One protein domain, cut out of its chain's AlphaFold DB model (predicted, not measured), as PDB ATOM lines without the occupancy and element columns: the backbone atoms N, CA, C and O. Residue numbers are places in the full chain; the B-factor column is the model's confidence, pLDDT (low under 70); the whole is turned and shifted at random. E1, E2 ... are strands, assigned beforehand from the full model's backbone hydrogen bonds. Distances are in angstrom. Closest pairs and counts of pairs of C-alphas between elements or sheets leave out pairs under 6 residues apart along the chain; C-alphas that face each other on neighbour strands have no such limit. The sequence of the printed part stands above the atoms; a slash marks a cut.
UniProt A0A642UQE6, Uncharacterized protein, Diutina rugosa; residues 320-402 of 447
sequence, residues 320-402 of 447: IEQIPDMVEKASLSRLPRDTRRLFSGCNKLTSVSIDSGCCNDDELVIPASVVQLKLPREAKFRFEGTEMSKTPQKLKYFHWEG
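Overview. This is residues 320 to 402 of the 447 residues of an uncharacterized protein of Diutina rugosa (UniProt A0A642UQE6). With little regular structure, the chain is wound in stacked turns: parallel sheet E1, E2, E4, E6 makes one wall, and the small parallel pair E3, E5 and loops make the opposite one. The 83 printed residues include six named strands, E1 to E6 along the chain, and no named helix; the class is all strand, though under half lie in named elements. The whole is compact, radius of gyration of the C-alphas 11.5 A, spanning 28 by 27 by 20 A.

Arrangement. E1, residues 329 to 334, is parallel to its neighbour E2, residues 351 to 356, at 8 degrees, with N 332 and O 353 within hydrogen-bond range at 2.8 A. E4, residues 372 to 376, is parallel to E2 at 10 degrees, with N 374 and O 352 in that range at 2.8 A. E6, residues 397 to 401, is parallel to E4 at 11 degrees, with N 399 and O 373 likewise at 2.9 A. E3, residues 364 to 366, and E5, residues 381 to 383, are parallel at 29 degrees, with N 366 and O 382 likewise at 2.8 A; both are apart from the larger sheet's strands.

Along the chain. E1 runs 15.3 A from C-alpha 329 at (27.564, 30.842, 45.185), E2 16.2 A, E4 14.0 A, and E6 13.0 A to C-alpha 401 at (42.337, 30.708, 55.506).

Size, cuts and confidence. The farthest C-alphas, Met 326 and Gly 402, are 30.1 A apart. The printed part has no cut; links E1 to E2 and E5 to E6 are long. pLDDT is under 70 at residues 358 to 360, 387 to 391 and 402.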
ATOM      1  N   ILE A 320      26.954  19.884  53.190       94.56
ATOM      2  CA  ILE A 320      26.052  19.273  52.210       94.56
ATOM      3  C   ILE A 320      26.814  18.204  51.419       94.56
ATOM      4  O   ILE A 320      28.013  18.348  51.200       94.56
ATOM      5  N   GLU A 321      26.137  17.130  51.009       92.88
ATOM      6  CA  GLU A 321      26.758  16.047  50.227       92.88
ATOM      7  C   GLU A 321      26.993  16.445  48.762       92.88
ATOM      8  O   GLU A 321      28.011  16.084  48.177       92.88
ATOM      9  N   GLN A 322      26.071  17.212  48.176       95.38
ATOM     10  CA  GLN A 322      26.151  17.709  46.805       95.38
ATOM     11  C   GLN A 322      25.496  19.087  46.709       95.38
ATOM     12  O   GLN A 322      24.367  19.283  47.161       95.38
ATOM     13  N   ILE A 323      26.200  20.043  46.108       95.75
ATOM     14  CA  ILE A 323      25.668  21.372  45.809       95.75
ATOM     15  C   ILE A 323      24.724  21.263  44.597       95.75
ATOM     16  O   ILE A 323      25.095  20.640  43.600       95.75
ATOM     17  N   PRO A 324      23.514  21.855  44.650       95.75
ATOM     18  CA  PRO A 324      22.616  21.879  43.499       95.75
ATOM     19  C   PRO A 324      23.235  22.603  42.293       95.75
ATOM     20  O   PRO A 324      23.876  23.643  42.434       95.75
ATOM     21  N   ASP A 325      22.983  22.089  41.091       94.62
ATOM     22  CA  ASP A 325      23.529  22.568  39.811       94.62
ATOM     23  C   ASP A 325      23.214  24.042  39.483       94.62
ATOM     24  O   ASP A 325      23.966  24.712  38.769       94.62
ATOM     25  N   MET A 326      22.109  24.558  40.022       95.00
ATOM     26  CA  MET A 326      21.655  25.940  39.856       95.00
ATOM     27  C   MET A 326      22.376  26.955  40.756       95.00
ATOM     28  O   MET A 326      22.206  28.158  40.545       95.00
ATOM     29  N   VAL A 327      23.161  26.503  41.740       97.38
ATOM     30  CA  VAL A 327      23.838  27.382  42.705       97.38
ATOM     31  C   VAL A 327      24.983  28.138  42.037       97.38
ATOM     32  O   VAL A 327      25.892  27.555  41.451       97.38
ATOM     33  N   GLU A 328      24.972  29.461  42.183       98.25
ATOM     34  CA  GLU A 328      26.024  30.354  41.691       98.25
ATOM     35  C   GLU A 328      27.075  30.648  42.764       98.25
ATOM     36  O   GLU A 328      28.241  30.900  42.441       98.25
ATOM     37  N   LYS A 329      26.677  30.615  44.042       98.44
ATOM     38  CA  LYS A 329      27.564  30.842  45.185       98.44
ATOM     39  C   LYS A 329      27.290  29.854  46.310       98.44
ATOM     40  O   LYS A 329      26.156  29.757  46.773       98.44
ATOM     41  N   ALA A 330      28.334  29.196  46.798       97.81
ATOM     42  CA  ALA A 330      28.259  28.292  47.939       97.81
ATOM     43  C   ALA A 330      29.200  28.749  49.060       97.81
ATOM     44  O   ALA A 330      30.376  29.018  48.814       97.81
ATOM     45  N   SER A 331      28.686  28.822  50.287       97.81
ATOM     46  CA  SER A 331      29.458  29.041  51.512       97.81
ATOM     47  C   SER A 331      29.195  27.898  52.488       97.81
ATOM     48  O   SER A 331      28.054  27.691  52.903       97.81
ATOM     49  N   LEU A 332      30.238  27.144  52.822       96.50
ATOM     50  CA  LEU A 332      30.182  25.967  53.678       96.50
ATOM     51  C   LEU A 332      30.980  26.196  54.959       96.50
ATOM     52  O   LEU A 332      32.166  26.523  54.899       96.50
ATOM     53  N   SER A 333      30.375  25.933  56.117       95.06
ATOM     54  CA  SER A 333      31.130  25.938  57.375       95.06
ATOM     55  C   SER A 333      32.160  24.801  57.391       95.06
ATOM     56  O   SER A 333      33.253  24.970  57.928       95.06
ATOM     57  N   ARG A 334      31.811  23.623  56.842       92.88
ATOM     58  CA  ARG A 334      32.601  22.378  56.876       92.88
ATOM     59  C   ARG A 334      32.484  21.559  55.587       92.88
ATOM     60  O   ARG A 334      31.391  21.406  55.037       92.88
ATOM     61  N   LEU A 335      33.585  20.931  55.170       91.62
ATOM     62  CA  LEU A 335      33.571  19.903  54.116       91.62
ATOM     63  C   LEU A 335      32.769  18.650  54.534       91.62
ATOM     64  O   LEU A 335      32.857  18.236  55.697       91.62
ATOM     65  N   PRO A 336      32.007  18.019  53.613       91.19
ATOM     66  CA  PRO A 336      31.408  16.708  53.852       91.19
ATOM     67  C   PRO A 336      32.479  15.608  53.899       91.19
ATOM     68  O   PRO A 336      33.615  15.800  53.469       91.19
ATOM     69  N   ARG A 337      32.106  14.422  54.397       89.31
ATOM     70  CA  ARG A 337      33.024  13.270  54.436       89.31
ATOM     71  C   ARG A 337      33.387  12.752  53.041       89.31
ATOM     72  O   ARG A 337      34.525  12.363  52.827       89.31
ATOM     73  N   ASP A 338      32.437  12.742  52.115       90.56
ATOM     74  CA  ASP A 338      32.688  12.404  50.713       90.56
ATOM     75  C   ASP A 338      32.646  13.688  49.884       90.56
ATOM     76  O   ASP A 338      31.592  14.301  49.716       90.56
ATOM     77  N   THR A 339      33.806  14.120  49.400       92.75
ATOM     78  CA  THR A 339      33.953  15.340  48.599       92.75
ATOM     79  C   THR A 339      33.796  15.087  47.101       92.75
ATOM     80  O   THR A 339      33.628  16.042  46.343       92.75
ATOM     81  N   ARG A 340      33.794  13.823  46.646       91.38
ATOM     82  CA  ARG A 340      33.842  13.466  45.214       91.38
ATOM     83  C   ARG A 340      32.615  13.938  44.452       91.38
ATOM     84  O   ARG A 340      32.689  14.203  43.256       91.38
ATOM     85  N   ARG A 341      31.477  14.022  45.143       93.44
ATOM     86  CA  ARG A 341      30.189  14.436  44.572       93.44
ATOM     87  C   ARG A 341      29.827  15.883  44.871       93.44
ATOM     88  O   ARG A 341      28.869  16.368  44.277       93.44
ATOM     89  N   LEU A 342      30.596  16.579  45.716       94.75
ATOM     90  CA  LEU A 342      30.212  17.887  46.248       94.75
ATOM     91  C   LEU A 342      29.871  18.894  45.144       94.75
ATOM     92  O   LEU A 342      28.869  19.594  45.252       94.75
ATOM     93  N   PHE A 343      30.669  18.932  44.076       95.94
ATOM     94  CA  PHE A 343      30.490  19.862  42.958       95.94
ATOM     95  C   PHE A 343      30.033  19.196  41.652       95.94
ATOM     96  O   PHE A 343      30.118  19.802  40.582       95.94
ATOM     97  N   SER A 344      29.564  17.949  41.708       94.06
ATOM     98  CA  SER A 344      29.155  17.218  40.507       94.06
ATOM     99  C   SER A 344      28.002  17.938  39.796       94.06
ATOM    100  O   SER A 344      26.942  18.148  40.390       94.06
ATOM    101  N   GLY A 345      28.216  18.337  38.536       92.94
ATOM    102  CA  GLY A 345      27.228  19.039  37.706       92.94
ATOM    103  C   GLY A 345      27.093  20.549  37.956       92.94
ATOM    104  O   GLY A 345      26.228  21.189  37.360       92.94
ATOM    105  N   CYS A 346      27.937  21.147  38.803       95.00
ATOM    106  CA  CYS A 346      27.855  22.559  39.204       95.00
ATOM    107  C   CYS A 346      28.412  23.546  38.157       95.00
ATOM    108  O   CYS A 346      29.333  24.311  38.434       95.00
ATOM    109  N   ASN A 347      27.830  23.585  36.957       94.00
ATOM    110  CA  ASN A 347      28.331  24.415  35.848       94.00
ATOM    111  C   ASN A 347      28.101  25.929  36.027       94.00
ATOM    112  O   ASN A 347      28.711  26.737  35.325       94.00
ATOM    113  N   LYS A 348      27.197  26.324  36.934       96.31
ATOM    114  CA  LYS A 348      26.883  27.731  37.237       96.31
ATOM    115  C   LYS A 348      27.642  28.277  38.443       96.31
ATOM    116  O   LYS A 348      27.573  29.475  38.707       96.31
ATOM    117  N   LEU A 349      28.376  27.430  39.162       97.50
ATOM    118  CA  LEU A 349      29.036  27.810  40.402       97.50
ATOM    119  C   LEU A 349      30.214  28.741  40.110       97.50
ATOM    120  O   LEU A 349      31.191  28.341  39.484       97.50
ATOM    121  N   THR A 350      30.121  29.986  40.570       97.12
ATOM    122  CA  THR A 350      31.132  31.032  40.344       97.12
ATOM    123  C   THR A 350      31.925  31.377  41.600       97.12
ATOM    124  O   THR A 350      33.058  31.849  41.491       97.12
ATOM    125  N   SER A 351      31.360  31.136  42.787       97.62
ATOM    126  CA  SER A 351      31.984  31.451  44.073       97.62
ATOM    127  C   SER A 351      31.851  30.296  45.055       97.62
ATOM    128  O   SER A 351      30.748  29.807  45.291       97.62
ATOM    129  N   VAL A 352      32.961  29.916  45.683       97.06
ATOM    130  CA  VAL A 352      33.013  28.884  46.723       97.06
ATOM    131  C   VAL A 352      33.775  29.416  47.930       97.06
ATOM    132  O   VAL A 352      34.882  29.928  47.785       97.06
ATOM    133  N   SER A 353      33.185  29.282  49.112       97.00
ATOM    134  CA  SER A 353      33.804  29.601  50.396       97.00
ATOM    135  C   SER A 353      33.666  28.419  51.337       97.00
ATOM    136  O   SER A 353      32.559  27.927  51.531       97.00
ATOM    137  N   ILE A 354      34.769  27.954  51.910       95.12
ATOM    138  CA  ILE A 354      34.792  26.847  52.864       95.12
ATOM    139  C   ILE A 354      35.650  27.280  54.045       95.12
ATOM    140  O   ILE A 354      36.835  27.549  53.862       95.12
ATOM    141  N   ASP A 355      35.043  27.367  55.228       92.56
ATOM    142  CA  ASP A 355      35.704  27.960  56.400       92.56
ATOM    143  C   ASP A 355      36.531  26.938  57.195       92.56
ATOM    144  O   ASP A 355      37.540  27.262  57.814       92.56
ATOM    145  N   SER A 356      36.123  25.667  57.201       88.50
ATOM    146  CA  SER A 356      36.888  24.613  57.868       88.50
ATOM    147  C   SER A 356      36.817  23.284  57.124       88.50
ATOM    148  O   SER A 356      35.832  22.955  56.461       88.50
ATOM    149  N   GLY A 357      37.890  22.504  57.214       73.31
ATOM    150  CA  GLY A 357      37.986  21.172  56.631       73.31
ATOM    151  C   GLY A 357      38.400  20.173  57.700       73.31
ATOM    152  O   GLY A 357      39.295  20.451  58.490       73.31
ATOM    153  N   CYS A 358      37.756  19.007  57.732       62.44
ATOM    154  CA  CYS A 358      38.367  17.841  58.362       62.44
ATOM    155  C   CYS A 358      39.220  17.134  57.308       62.44
ATOM    156  O   CYS A 358      38.797  17.007  56.159       62.44
ATOM    157  N   CYS A 359      40.411  16.704  57.721       57.31
ATOM    158  CA  CYS A 359      41.469  16.114  56.909       57.31
ATOM    159  C   CYS A 359      41.038  14.780  56.281       57.31
ATOM    160  O   CYS A 359      41.401  13.714  56.769       57.31
ATOM    161  N   ASN A 360      40.254  14.825  55.212       63.84
ATOM    162  CA  ASN A 360      40.143  13.682  54.322       63.84
ATOM    163  C   ASN A 360      41.257  13.796  53.282       63.84
ATOM    164  O   ASN A 360      41.518  14.881  52.767       63.84
ATOM    165  N   ASP A 361      41.922  12.679  52.990       74.69
ATOM    166  CA  ASP A 361      42.973  12.627  51.967       74.69
ATOM    167  C   ASP A 361      42.441  12.824  50.539       74.69
ATOM    168  O   ASP A 361      43.232  13.032  49.618       74.69
ATOM    169  N   ASP A 362      41.116  12.796  50.366       86.31
ATOM    170  CA  ASP A 362      40.451  12.984  49.084       86.31
ATOM    171  C   ASP A 362      40.613  14.433  48.593       86.31
ATOM    172  O   ASP A 362      40.170  15.401  49.216       86.31
ATOM    173  N   GLU A 363      41.235  14.564  47.427       90.12
ATOM    174  CA  GLU A 363      41.424  15.823  46.718       90.12
ATOM    175  C   GLU A 363      40.085  16.394  46.216       90.12
ATOM    176  O   GLU A 363      39.308  15.722  45.533       90.12
ATOM    177  N   LEU A 364      39.817  17.663  46.528       91.62
ATOM    178  CA  LEU A 364      38.614  18.381  46.122       91.62
ATOM    179  C   LEU A 364      38.700  18.819  44.649       91.62
ATOM    180  O   LEU A 364      39.602  19.563  44.273       91.62
ATOM    181  N   VAL A 365      37.741  18.414  43.813       93.25
ATOM    182  CA  VAL A 365      37.697  18.816  42.394       93.25
ATOM    183  C   VAL A 365      36.825  20.062  42.227       93.25
ATOM    184  O   VAL A 365      35.602  19.980  42.288       93.25
ATOM    185  N   ILE A 366      37.449  21.223  42.024       93.94
ATOM    186  CA  ILE A 366      36.775  22.517  41.860       93.94
ATOM    187  C   ILE A 366      36.309  22.701  40.402       93.94
ATOM    188  O   ILE A 366      37.141  22.599  39.496       93.94
ATOM    189  N   PRO A 367      35.031  23.038  40.140       94.38
ATOM    190  CA  PRO A 367      34.548  23.283  38.780       94.38
ATOM    191  C   PRO A 367      35.292  24.418  38.074       94.38
ATOM    192  O   PRO A 367      35.609  25.447  38.677       94.38
ATOM    193  N   ALA A 368      35.489  24.288  36.761       91.94
ATOM    194  CA  ALA A 368      36.159  25.309  35.943       91.94
ATOM    195  C   ALA A 368      35.390  26.649  35.856       91.94
ATOM    196  O   ALA A 368      35.943  27.662  35.417       91.94
ATOM    197  N   SER A 369      34.113  26.666  36.251       94.25
ATOM    198  CA  SER A 369      33.275  27.867  36.340       94.25
ATOM    199  C   SER A 369      33.610  28.759  37.541       94.25
ATOM    200  O   SER A 369      33.245  29.937  37.540       94.25
ATOM    201  N   VAL A 370      34.310  28.235  38.554       94.75
ATOM    202  CA  VAL A 370      34.618  28.965  39.788       94.75
ATOM    203  C   VAL A 370      35.668  30.044  39.524       94.75
ATOM    204  O   VAL A 370      36.776  29.771  39.065       94.75
ATOM    205  N   VAL A 371      35.325  31.290  39.857       93.81
ATOM    206  CA  VAL A 371      36.203  32.465  39.714       93.81
ATOM    207  C   VAL A 371      36.574  33.102  41.055       93.81
ATOM    208  O   VAL A 371      37.499  33.918  41.098       93.81
ATOM    209  N   GLN A 372      35.885  32.739  42.142       93.88
ATOM    210  CA  GLN A 372      36.207  33.131  43.517       93.88
ATOM    211  C   GLN A 372      36.264  31.893  44.409       93.88
ATOM    212  O   GLN A 372      35.295  31.141  44.479       93.88
ATOM    213  N   LEU A 373      37.389  31.689  45.094       93.44
ATOM    214  CA  LEU A 373      37.614  30.505  45.916       93.44
ATOM    215  C   LEU A 373      38.232  30.886  47.268       93.44
ATOM    216  O   LEU A 373      39.286  31.518  47.316       93.44
ATOM    217  N   LYS A 374      37.582  30.483  48.360       94.56
ATOM    218  CA  LYS A 374      38.129  30.479  49.720       94.56
ATOM    219  C   LYS A 374      38.112  29.046  50.245       94.56
ATOM    220  O   LYS A 374      37.055  28.417  50.241       94.56
ATOM    221  N   LEU A 375      39.263  28.549  50.687       91.94
ATOM    222  CA  LEU A 375      39.422  27.200  51.239       91.94
ATOM    223  C   LEU A 375      40.185  27.239  52.575       91.94
ATOM    224  O   LEU A 375      40.983  28.161  52.784       91.94
ATOM    225  N   PRO A 376      39.993  26.238  53.454       90.94
ATOM    226  CA  PRO A 376      40.794  26.084  54.666       90.94
ATOM    227  C   PRO A 376      42.217  25.614  54.326       90.94
ATOM    228  O   PRO A 376      42.423  24.975  53.285       90.94
ATOM    229  N   ARG A 377      43.199  25.911  55.195       85.94
ATOM    230  CA  ARG A 377      44.633  25.601  54.989       85.94
ATOM    231  C   ARG A 377      44.892  24.149  54.579       85.94
ATOM    232  O   ARG A 377      45.779  23.870  53.783       85.94
ATOM    233  N   GLU A 378      44.117  23.227  55.117       86.31
ATOM    234  CA  GLU A 378      44.355  21.792  55.011       86.31
ATOM    235  C   GLU A 378      43.721  21.158  53.761       86.31
ATOM    236  O   GLU A 378      43.940  19.976  53.497       86.31
ATOM    237  N   ALA A 379      42.931  21.904  52.981       87.56
ATOM    238  CA  ALA A 379      42.239  21.355  51.817       87.56
ATOM    239  C   ALA A 379      43.199  21.085  50.645       87.56
ATOM    240  O   ALA A 379      43.762  22.010  50.060       87.56
ATOM    241  N   LYS A 380      43.317  19.813  50.245       89.00
ATOM    242  CA  LYS A 380      43.894  19.407  48.954       89.00
ATOM    243  C   LYS A 380      42.844  19.619  47.861       89.00
ATOM    244  O   LYS A 380      41.708  19.174  48.025       89.00
ATOM    245  N   PHE A 381      43.190  20.283  46.761       89.94
ATOM    246  CA  PHE A 381      42.252  20.524  45.662       89.94
ATOM    247  C   PHE A 381      42.945  20.605  44.298       89.94
ATOM    248  O   PHE A 381      44.105  21.000  44.207       89.94
ATOM    249  N   ARG A 382      42.185  20.324  43.238       89.81
ATOM    250  CA  ARG A 382      42.531  20.617  41.838       89.81
ATOM    251  C   ARG A 382      41.322  21.158  41.092       89.81
ATOM    252  O   ARG A 382      40.189  20.953  41.519       89.81
ATOM    253  N   PHE A 383      41.541  21.811  39.957       88.56
ATOM    254  CA  PHE A 383      40.441  22.219  39.087       88.56
ATOM    255  C   PHE A 383      40.065  21.116  38.093       88.56
ATOM    256  O   PHE A 383      40.886  20.296  37.675       88.56
ATOM    257  N   GLU A 384      38.791  21.090  37.719       88.38
ATOM    258  CA  GLU A 384      38.273  20.208  36.682       88.38
ATOM    259  C   GLU A 384      38.951  20.494  35.331       88.38
ATOM    260  O   GLU A 384      39.051  21.641  34.895       88.38
ATOM    261  N   GLY A 385      39.432  19.442  34.662       83.62
ATOM    262  CA  GLY A 385      40.050  19.540  33.335       83.62
ATOM    263  C   GLY A 385      41.467  20.128  33.294       83.62
ATOM    264  O   GLY A 385      42.031  20.242  32.208       83.62
ATOM    265  N   THR A 386      42.071  20.480  34.433       71.75
ATOM    266  CA  THR A 386      43.469  20.939  34.500       71.75
ATOM    267  C   THR A 386      44.389  19.856  35.055       71.75
ATOM    268  O   THR A 386      44.051  19.199  36.041       71.75
ATOM    269  N   GLU A 387      45.581  19.707  34.472       63.50
ATOM    270  CA  GLU A 387      46.706  19.058  35.159       63.50
ATOM    271  C   GLU A 387      47.016  19.828  36.456       63.50
ATOM    272  O   GLU A 387      46.887  21.055  36.476       63.50
ATOM    273  N   MET A 388      47.413  19.125  37.529       53.88
ATOM    274  CA  MET A 388      47.548  19.670  38.901       53.88
ATOM    275  C   MET A 388      48.361  20.975  39.016       53.88
ATOM    276  O   MET A 388      48.251  21.678  40.014       53.88
ATOM    277  N   SER A 389      49.185  21.308  38.022       51.59
ATOM    278  CA  SER A 389      50.102  22.448  38.038       51.59
ATOM    279  C   SER A 389      49.545  23.751  37.453       51.59
ATOM    280  O   SER A 389      50.211  24.777  37.567       51.59
ATOM    281  N   LYS A 390      48.356  23.770  36.826       57.56
ATOM    282  CA  LYS A 390      47.864  24.970  36.117       57.56
ATOM    283  C   LYS A 390      46.654  25.602  36.795       57.56
ATOM    284  O   LYS A 390      45.563  25.042  36.805       57.56
ATOM    285  N   THR A 391      46.834  26.827  37.294       61.19
ATOM    286  CA  THR A 391      45.711  27.655  37.762       61.19
ATOM    287  C   THR A 391      44.805  28.013  36.571       61.19
ATOM    288  O   THR A 391      45.323  28.385  35.513       61.19
ATOM    289  N   PRO A 392      43.465  27.948  36.691       70.06
ATOM    290  CA  PRO A 392      42.580  28.355  35.608       70.06
ATOM    291  C   PRO A 392      42.775  29.834  35.284       70.06
ATOM    292  O   PRO A 392      42.755  30.676  36.182       70.06
ATOM    293  N   GLN A 393      42.838  30.179  33.994       70.75
ATOM    294  CA  GLN A 393      42.932  31.578  33.538       70.75
ATOM    295  C   GLN A 393      41.789  32.475  34.055       70.75
ATOM    296  O   GLN A 393      41.898  33.698  34.028       70.75
ATOM    297  N   LYS A 394      40.677  31.881  34.508       79.06
ATOM    298  CA  LYS A 394      39.471  32.585  34.958       79.06
ATOM    299  C   LYS A 394      39.432  32.879  36.463       79.06
ATOM    300  O   LYS A 394      38.539  33.615  36.883       79.06
ATOM    301  N   LEU A 395      40.353  32.346  37.274       83.50
ATOM    302  CA  LEU A 395      40.339  32.562  38.723       83.50
ATOM    303  C   LEU A 395      40.712  34.018  39.045       83.50
ATOM    304  O   LEU A 395      41.830  34.460  38.794       83.50
ATOM    305  N   LYS A 396      39.758  34.778  39.592       87.06
ATOM    306  CA  LYS A 396      39.924  36.206  39.919       87.06
ATOM    307  C   LYS A 396      40.298  36.432  41.378       87.06
ATOM    308  O   LYS A 396      40.976  37.409  41.684       87.06
ATOM    309  N   TYR A 397      39.820  35.565  42.266       83.75
ATOM    310  CA  TYR A 397      40.033  35.672  43.703       83.75
ATOM    311  C   TYR A 397      40.341  34.304  44.306       83.75
ATOM    312  O   TYR A 397      39.600  33.346  44.083       83.75
ATOM    313  N   PHE A 398      41.411  34.249  45.094       84.06
ATOM    314  CA  PHE A 398      41.800  33.078  45.864       84.06
ATOM    315  C   PHE A 398      42.217  33.508  47.270       84.06
ATOM    316  O   PHE A 398      43.036  34.416  47.424       84.06
ATOM    317  N   HIS A 399      41.660  32.856  48.286       85.38
ATOM    318  CA  HIS A 399      42.061  33.043  49.672       85.38
ATOM    319  C   HIS A 399      42.252  31.699  50.363       85.38
ATOM    320  O   HIS A 399      41.386  30.827  50.298       85.38
ATOM    321  N   TRP A 400      43.368  31.580  51.073       80.75
ATOM    322  CA  TRP A 400      43.647  30.444  51.931       80.75
ATOM    323  C   TRP A 400      43.531  30.885  53.385       80.75
ATOM    324  O   TRP A 400      44.277  31.766  53.817       80.75
ATOM    325  N   GLU A 401      42.577  30.321  54.119       76.31
ATOM    326  CA  GLU A 401      42.337  30.708  55.506       76.31
ATOM    327  C   GLU A 401      43.399  30.068  56.410       76.31
ATOM    328  O   GLU A 401      43.463  28.849  56.554       76.31
ATOM    329  N   GLY A 402      44.277  30.895  56.981       63.16
ATOM    330  CA  GLY A 402      45.329  30.460  57.893       63.16
ATOM    331  C   GLY A 402      45.634  31.536  58.927       63.16
ATOM    332  O   GLY A 402      45.927  32.682  58.586       63.16
TER     333      GLY A 402